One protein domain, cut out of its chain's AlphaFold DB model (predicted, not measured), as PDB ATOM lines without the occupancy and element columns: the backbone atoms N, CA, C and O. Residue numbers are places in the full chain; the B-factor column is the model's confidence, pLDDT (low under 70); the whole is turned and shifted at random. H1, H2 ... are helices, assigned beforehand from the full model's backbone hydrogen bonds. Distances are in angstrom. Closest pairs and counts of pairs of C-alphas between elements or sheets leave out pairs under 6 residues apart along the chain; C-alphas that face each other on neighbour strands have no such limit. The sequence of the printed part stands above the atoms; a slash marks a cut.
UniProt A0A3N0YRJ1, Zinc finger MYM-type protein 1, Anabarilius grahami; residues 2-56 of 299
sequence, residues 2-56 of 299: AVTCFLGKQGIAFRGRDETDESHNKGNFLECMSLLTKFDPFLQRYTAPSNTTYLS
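This is residues 2 to 56 of the 299 residues of the protein "Zinc finger MYM-type protein 1" of Anabarilius grahami (UniProt A0A3N0YRJ1). Look first for one longer helix, H2, with a second helix, H1, packed slantwise on its first half and a short third helix, H3, turning a corner at its other end. A long loop of residues 11 to 27 joins H1 to H2, and after H3 a tail follows, of which residues 47 to 54 stick out and fold back toward the last printed residue; the helices make few contacts with each other. The printed part has 55 residues, with three named helices in the order H1, H2, H3 and no named strand; the class is all helix, though the named helices hold 26 of the 55 residues, under half. The whole is only just compact, close to loose, with a radius of gyration of the C-alphas of 11.9 A, and it spans 30 by 24 by 20 A.

Begin at H2, residues 28 to 39, the longest helix. With its residues 28 to 33 alone it touches H1, residues 2 to 10; the closest C-alphas of the two are those of Val 3 and Phe 29, 6.7 A apart. The lines of H1 and H2 stand at a steep tilt of 48 degrees, and they run opposite ways. Now look at residues 36 to 38 of H2, which alone touch H3, residues 41 to 45. H2 and H3 touch only at the corner by their link, and their closest C-alphas are those of Thr 37 and Leu 43, 5.1 A apart. H1 and H3 are apart. Along the backbone, each O i to N i+4 pair of H1 is within hydrogen-bond range; in H2 7 of 8 are, and in H3 0 of 1, beside 1 of 2 O i to N i+3 pairs.

Find C-alpha 28 at (56.174, -15.667, 35.980); from there H2 runs 16.9 A to C-alpha 39 at (46.213, -6.396, 45.960). Go back to C-alpha 2 at (47.256, -7.793, 30.880), where H1 begins; it runs 12.3 A to C-alpha 10. H3 is short, from Pro 41 to Arg 45, and ends at C-alpha 45 at (36.580, -12.763, 45.974).

The C-alphas of Gln 10 and Ser 50 are the two farthest apart, at 32.7 A, while those of Ala 2 and Ser 56, the first and last printed, are 16.0 A apart. The link from H1 to H2, 17 residues, is long; the link from H2 to H3, one residue, is tight. Residues 47 to 54 stand free. The printed part has no cut. Its mean pLDDT is 88.2, and residues 50 to 53 of the model are under 70.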
ATOM      1  N   ALA A   2      46.240  -8.795  30.507       90.94
ATOM      2  CA  ALA A   2      47.256  -7.793  30.880       90.94
ATOM      3  C   ALA A   2      48.628  -8.392  31.263       90.94
ATOM      4  O   ALA A   2      49.652  -7.938  30.758       90.94
ATOM      5  N   VAL A   3      48.642  -9.450  32.085       93.69
ATOM      6  CA  VAL A   3      49.874 -10.186  32.435       93.69
ATOM      7  C   VAL A   3      50.525 -10.791  31.190       93.69
ATOM      8  O   VAL A   3      51.725 -10.632  30.996       93.69
ATOM      9  N   THR A   4      49.741 -11.405  30.300       94.25
ATOM     10  CA  THR A   4      50.218 -11.962  29.025       94.25
ATOM     11  C   THR A   4      50.908 -10.900  28.168       94.25
ATOM     12  O   THR A   4      52.045 -11.088  27.746       94.25
ATOM     13  N   CYS A   5      50.260  -9.751  27.960       94.00
ATOM     14  CA  CYS A   5      50.833  -8.653  27.186       94.00
ATOM     15  C   CYS A   5      52.094  -8.086  27.851       94.00
ATOM     16  O   CYS A   5      53.053  -7.753  27.158       94.00
ATOM     17  N   PHE A   6      52.108  -7.980  29.184       95.38
ATOM     18  CA  PHE A   6      53.270  -7.517  29.937       95.38
ATOM     19  C   PHE A   6      54.467  -8.454  29.752       95.38
ATOM     20  O   PHE A   6      55.521  -7.999  29.314       95.38
ATOM     21  N   LEU A   7      54.297  -9.752  30.021       95.56
ATOM     22  CA  LEU A   7      55.369 -10.740  29.890       95.56
ATOM     23  C   LEU A   7      55.882 -10.819  28.450       95.56
ATOM     24  O   LEU A   7      57.092 -10.772  28.234       95.56
ATOM     25  N   GLY A   8      54.972 -10.833  27.469       93.25
ATOM     26  CA  GLY A   8      55.323 -10.826  26.049       93.25
ATOM     27  C   GLY A   8      56.120  -9.585  25.642       93.25
ATOM     28  O   GLY A   8      57.168  -9.706  25.016       93.25
ATOM     29  N   LYS A   9      55.687  -8.388  26.062       93.12
ATOM     30  CA  LYS A   9      56.391  -7.128  25.766       93.12
ATOM     31  C   LYS A   9      57.791  -7.068  26.383       93.12
ATOM     32  O   LYS A   9      58.667  -6.424  25.817       93.12
ATOM     33  N   GLN A  10      57.989  -7.694  27.542       95.06
ATOM     34  CA  GLN A  10      59.281  -7.723  28.235       95.06
ATOM     35  C   GLN A  10      60.180  -8.894  27.802       95.06
ATOM     36  O   GLN A  10      61.314  -8.978  28.263       95.06
ATOM     37  N   GLY A  11      59.694  -9.812  26.958       93.25
ATOM     38  CA  GLY A  11      60.436 -11.023  26.593       93.25
ATOM     39  C   GLY A  11      60.663 -11.974  27.774       93.25
ATOM     40  O   GLY A  11      61.654 -12.701  27.807       93.25
ATOM     41  N   ILE A  12      59.775 -11.954  28.772       95.00
ATOM     42  CA  ILE A  12      59.898 -12.773  29.979       95.00
ATOM     43  C   ILE A  12      59.204 -14.117  29.751       95.00
ATOM     44  O   ILE A  12      58.067 -14.175  29.280       95.00
ATOM     45  N   ALA A  13      59.873 -15.207  30.134       93.56
ATOM     46  CA  ALA A  13      59.301 -16.547  30.075       93.56
ATOM     47  C   ALA A  13      58.013 -16.633  30.907       93.56
ATOM     48  O   ALA A  13      57.975 -16.189  32.048       93.56
ATOM     49  N   PHE A  14      56.962 -17.229  30.353       93.75
ATOM     50  CA  PHE A  14      55.667 -17.320  31.030       93.75
ATOM     51  C   PHE A  14      55.666 -18.391  32.119       93.75
ATOM     52  O   PHE A  14      55.205 -18.142  33.233       93.75
ATOM     53  N   ARG A  15      56.230 -19.556  31.785       91.81
ATOM     54  CA  ARG A  15      56.153 -20.782  32.579       91.81
ATOM     55  C   ARG A  15      57.416 -21.040  33.381       91.81
ATOM     56  O   ARG A  15      58.517 -20.657  32.979       91.81
ATOM     57  N   GLY A  16      57.230 -21.709  34.512       86.56
ATOM     58  CA  GLY A  16      58.307 -22.258  35.327       86.56
ATOM     59  C   GLY A  16      58.723 -23.648  34.847       86.56
ATOM     60  O   GLY A  16      58.115 -24.227  33.950       86.56
ATOM     61  N   ARG A  17      59.765 -24.210  35.471       86.56
ATOM     62  CA  ARG A  17      60.115 -25.629  35.279       86.56
ATOM     63  C   ARG A  17      59.054 -26.555  35.885       86.56
ATOM     64  O   ARG A  17      58.889 -27.674  35.412       86.56
ATOM     65  N   ASP A  18      58.382 -26.085  36.931       86.94
ATOM     66  CA  ASP A  18      57.387 -26.823  37.695       86.94
ATOM     67  C   ASP A  18      56.267 -25.863  38.124       86.94
ATOM     68  O   ASP A  18      56.514 -24.923  38.881       86.94
ATOM     69  N   GLU A  19      55.059 -26.082  37.599       86.94
ATOM     70  CA  GLU A  19      53.852 -25.294  37.896       86.94
ATOM     71  C   GLU A  19      52.915 -26.010  38.890       86.94
ATOM     72  O   GLU A  19      51.779 -25.574  39.084       86.94
ATOM     73  N   THR A  20      53.365 -27.108  39.514       86.81
ATOM     74  CA  THR A  20      52.591 -27.846  40.528       86.81
ATOM     75  C   THR A  20      52.351 -27.018  41.786       86.81
ATOM     76  O   THR A  20      53.016 -26.006  42.032       86.81
ATOM     77  N   ASP A  21      51.387 -27.437  42.609       82.62
ATOM     78  CA  ASP A  21      51.003 -26.671  43.790       82.62
ATOM     79  C   ASP A  21      52.075 -26.623  44.877       82.62
ATOM     80  O   ASP A  21      52.135 -25.657  45.641       82.62
ATOM     81  N   GLU A  22      52.957 -27.614  44.875       87.19
ATOM     82  CA  GLU A  22      54.087 -27.765  45.777       87.19
ATOM     83  C   GLU A  22      55.305 -26.922  45.361       87.19
ATOM     84  O   GLU A  22      56.233 -26.744  46.155       87.19
ATOM     85  N   SER A  23      55.318 -26.384  44.137       89.62
ATOM     86  CA  SER A  23      56.438 -25.598  43.619       89.62
ATOM     87  C   SER A  23      56.546 -24.227  44.297       89.62
ATOM     88  O   SER A  23      55.575 -23.477  44.418       89.62
ATOM     89  N   HIS A  24      57.771 -23.860  44.692       87.25
ATOM     90  CA  HIS A  24      58.091 -22.535  45.239       87.25
ATOM     91  C   HIS A  24      58.097 -21.416  44.186       87.25
ATOM     92  O   HIS A  24      58.100 -20.243  44.554       87.25
ATOM     93  N   ASN A  25      58.169 -21.764  42.900       89.50
ATOM     94  CA  ASN A  25      58.120 -20.816  41.793       89.50
ATOM     95  C   ASN A  25      57.391 -21.471  40.621       89.50
ATOM     96  O   ASN A  25      57.994 -22.225  39.850       89.50
ATOM     97  N   LYS A  26      56.108 -21.133  40.476       91.06
ATOM     98  CA  LYS A  26      55.233 -21.698  39.443       91.06
ATOM     99  C   LYS A  26      55.372 -21.002  38.083       91.06
ATOM    100  O   LYS A  26      54.560 -21.215  37.195       91.06
ATOM    101  N   GLY A  27      56.387 -20.158  37.898       93.88
ATOM    102  CA  GLY A  27      56.576 -19.377  36.678       93.88
ATOM    103  C   GLY A  27      55.966 -17.984  36.739       93.88
ATOM    104  O   GLY A  27      55.062 -17.691  37.521       93.88
ATOM    105  N   ASN A  28      56.470 -17.095  35.883       95.00
ATOM    106  CA  ASN A  28      56.174 -15.667  35.980       95.00
ATOM    107  C   ASN A  28      54.691 -15.344  35.780       95.00
ATOM    108  O   ASN A  28      54.200 -14.404  36.400       95.00
ATOM    109  N   PHE A  29      53.966 -16.102  34.952       94.38
ATOM    110  CA  PHE A  29      52.534 -15.880  34.759       94.38
ATOM    111  C   PHE A  29      51.748 -16.140  36.049       94.38
ATOM    112  O   PHE A  29      51.026 -15.258  36.521       94.38
ATOM    113  N   LEU A  30      51.927 -17.319  36.650       92.69
ATOM    114  CA  LEU A  30      51.224 -17.715  37.869       92.69
ATOM    115  C   LEU A  30      51.646 -16.870  39.075       92.69
ATOM    116  O   LEU A  30      50.786 -16.436  39.840       92.69
ATOM    117  N   GLU A  31      52.934 -16.547  39.202       93.56
ATOM    118  CA  GLU A  31      53.423 -15.672  40.272       93.56
ATOM    119  C   GLU A  31      52.896 -14.235  40.131       93.56
ATOM    120  O   GLU A  31      52.492 -13.627  41.124       93.56
ATOM    121  N   CYS A  32      52.797 -13.695  38.908       94.06
ATOM    122  CA  CYS A  32      52.152 -12.398  38.681       94.06
ATOM    123  C   CYS A  32      50.664 -12.435  39.056       94.06
ATOM    124  O   CYS A  32      50.176 -11.513  39.706       94.06
ATOM    125  N   MET A  33      49.939 -13.494  38.689       91.56
ATOM    126  CA  MET A  33      48.524 -13.643  39.051       91.56
ATOM    127  C   MET A  33      48.325 -13.789  40.569       91.56
ATOM    128  O   MET A  33      47.409 -13.184  41.135       91.56
ATOM    129  N   SER A  34      49.213 -14.523  41.244       90.81
ATOM    130  CA  SER A  34      49.258 -14.640  42.707       90.81
ATOM    131  C   SER A  34      49.511 -13.281  43.365       90.81
ATOM    132  O   SER A  34      48.806 -12.892  44.298       90.81
ATOM    133  N   LEU A  35      50.463 -12.508  42.834       93.38
ATOM    134  CA  LEU A  35      50.754 -11.156  43.299       93.38
ATOM    135  C   LEU A  35      49.548 -10.226  43.128       93.38
ATOM    136  O   LEU A  35      49.170  -9.555  44.083       93.38
ATOM    137  N   LEU A  36      48.914 -10.208  41.951       92.31
ATOM    138  CA  LEU A  36      47.738  -9.371  41.683       92.31
ATOM    139  C   LEU A  36      46.579  -9.706  42.623       92.31
ATOM    140  O   LEU A  36      45.961  -8.801  43.180       92.31
ATOM    141  N   THR A  37      46.347 -10.992  42.890       90.75
ATOM    142  CA  THR A  37      45.329 -11.440  43.852       90.75
ATOM    143  C   THR A  37      45.577 -10.888  45.262       90.75
ATOM    144  O   THR A  37      44.633 -10.630  45.996       90.75
ATOM    145  N   LYS A  38      46.822 -10.609  45.672       93.06
ATOM    146  CA  LYS A  38      47.090  -9.999  46.992       93.06
ATOM    147  C   LYS A  38      46.623  -8.545  47.097       93.06
ATOM    148  O   LYS A  38      46.358  -8.090  48.207       93.06
ATOM    149  N   PHE A  39      46.509  -7.832  45.978       93.50
ATOM    150  CA  PHE A  39      46.213  -6.396  45.960       93.50
ATOM    151  C   PHE A  39      44.859  -6.041  45.345       93.50
ATOM    152  O   PHE A  39      44.366  -4.944  45.594       93.50
ATOM    153  N   ASP A  40      44.250  -6.942  44.574       92.31
ATOM    154  CA  ASP A  40      42.973  -6.716  43.904       92.31
ATOM    155  C   ASP A  40      41.809  -7.379  44.680       92.31
ATOM    156  O   ASP A  40      41.700  -8.610  44.705       92.31
ATOM    157  N   PRO A  41      40.904  -6.596  45.307       92.25
ATOM    158  CA  PRO A  41      39.790  -7.144  46.085       92.25
ATOM    159  C   PRO A  41      38.778  -7.952  45.264       92.25
ATOM    160  O   PRO A  41      38.050  -8.766  45.834       92.25
ATOM    161  N   PHE A  42      38.684  -7.713  43.952       89.81
ATOM    162  CA  PHE A  42      37.822  -8.491  43.069       89.81
ATOM    163  C   PHE A  42      38.418  -9.884  42.852       89.81
ATOM    164  O   PHE A  42      37.716 -10.872  43.057       89.81
ATOM    165  N   LEU A  43      39.717  -9.976  42.548       87.56
ATOM    166  CA  LEU A  43      40.403 -11.265  42.388       87.56
ATOM    167  C   LEU A  43      40.390 -12.097  43.676       87.56
ATOM    168  O   LEU A  43      40.222 -13.309  43.608       87.56
ATOM    169  N   GLN A  44      40.477 -11.466  44.851       88.44
ATOM    170  CA  GLN A  44      40.377 -12.167  46.146       88.44
ATOM    171  C   GLN A  44      39.026 -12.844  46.377       88.44
ATOM    172  O   GLN A  44      38.942 -13.835  47.097       88.44
ATOM    173  N   ARG A  45      37.956 -12.270  45.821       87.75
ATOM    174  CA  ARG A  45      36.580 -12.763  45.974       87.75
ATOM    175  C   ARG A  45      36.144 -13.642  44.809       87.75
ATOM    176  O   ARG A  45      35.054 -14.208  44.856       87.75
ATOM    177  N   TYR A  46      36.950 -13.708  43.755       83.81
ATOM    178  CA  TYR A  46      36.629 -14.460  42.562       83.81
ATOM    179  C   TYR A  46      36.839 -15.952  42.815       83.81
ATOM    180  O   TYR A  46      37.959 -16.420  43.007       83.81
ATOM    181  N   THR A  47      35.748 -16.709  42.758       77.50
ATOM    182  CA  THR A  47      35.789 -18.169  42.731       77.50
ATOM    183  C   THR A  47      35.520 -18.611  41.307       77.50
ATOM    184  O   THR A  47      34.440 -18.364  40.767       77.50
ATOM    185  N   ALA A  48      36.507 -19.252  40.690       73.44
ATOM    186  CA  ALA A  48      36.333 -19.797  39.359       73.44
ATOM    187  C   ALA A  48      35.218 -20.866  39.354       73.44
ATOM    188  O   ALA A  48      35.129 -21.652  40.305       73.44
ATOM    189  N   PRO A  49      34.364 -20.928  38.313       77.88
ATOM    190  CA  PRO A  49      33.438 -22.041  38.128       77.88
ATOM    191  C   PRO A  49      34.199 -23.370  38.159       77.88
ATOM    192  O   PRO A  49      35.333 -23.440  37.688       77.88
ATOM    193  N   SER A  50      33.571 -24.431  38.672       64.88
ATOM    194  CA  SER A  50      34.220 -25.708  39.022       64.88
ATOM    195  C   SER A  50      35.027 -26.390  37.905       64.88
ATOM    196  O   SER A  50      35.817 -27.277  38.202       64.88
ATOM    197  N   ASN A  51      34.865 -25.969  36.646       65.88
ATOM    198  CA  ASN A  51      35.523 -26.546  35.472       65.88
ATOM    199  C   ASN A  51      36.288 -25.510  34.621       65.88
ATOM    200  O   ASN A  51      36.566 -25.776  33.454       65.88
ATOM    201  N   THR A  52      36.578 -24.307  35.130       63.41
ATOM    202  CA  THR A  52      37.184 -23.243  34.308       63.41
ATOM    203  C   THR A  52      38.336 -22.562  35.026       63.41
ATOM    204  O   THR A  52      38.139 -21.629  35.795       63.41
ATOM    205  N   THR A  53      39.565 -22.976  34.732       68.06
ATOM    206  CA  THR A  53      40.774 -22.292  35.207       68.06
ATOM    207  C   THR A  53      41.528 -21.676  34.037       68.06
ATOM    208  O   THR A  53      42.239 -22.379  33.332       68.06
ATOM    209  N   TYR A  54      41.460 -20.349  33.892       81.81
ATOM    210  CA  TYR A  54      42.241 -19.571  32.910       81.81
ATOM    211  C   TYR A  54      43.738 -19.443  33.260       81.81
ATOM    212  O   TYR A  54      44.432 -18.553  32.769       81.81
ATOM    213  N   LEU A  55      44.223 -20.289  34.168       87.00
ATOM    214  CA  LEU A  55      45.583 -20.265  34.704       87.00
ATOM    215  C   LEU A  55      46.434 -21.427  34.182       87.00
ATOM    216  O   LEU A  55      47.657 -21.382  34.313       87.00
ATOM    217  N   SER A  56      45.808 -22.448  33.587       87.56
ATOM    218  CA  SER A  56      46.520 -23.611  33.057       87.56
ATOM    219  C   SER A  56      47.488 -23.218  31.942       87.56
ATOM    220  O   SER A  56      47.353 -22.167  31.306       87.56
TER     221      SER A  56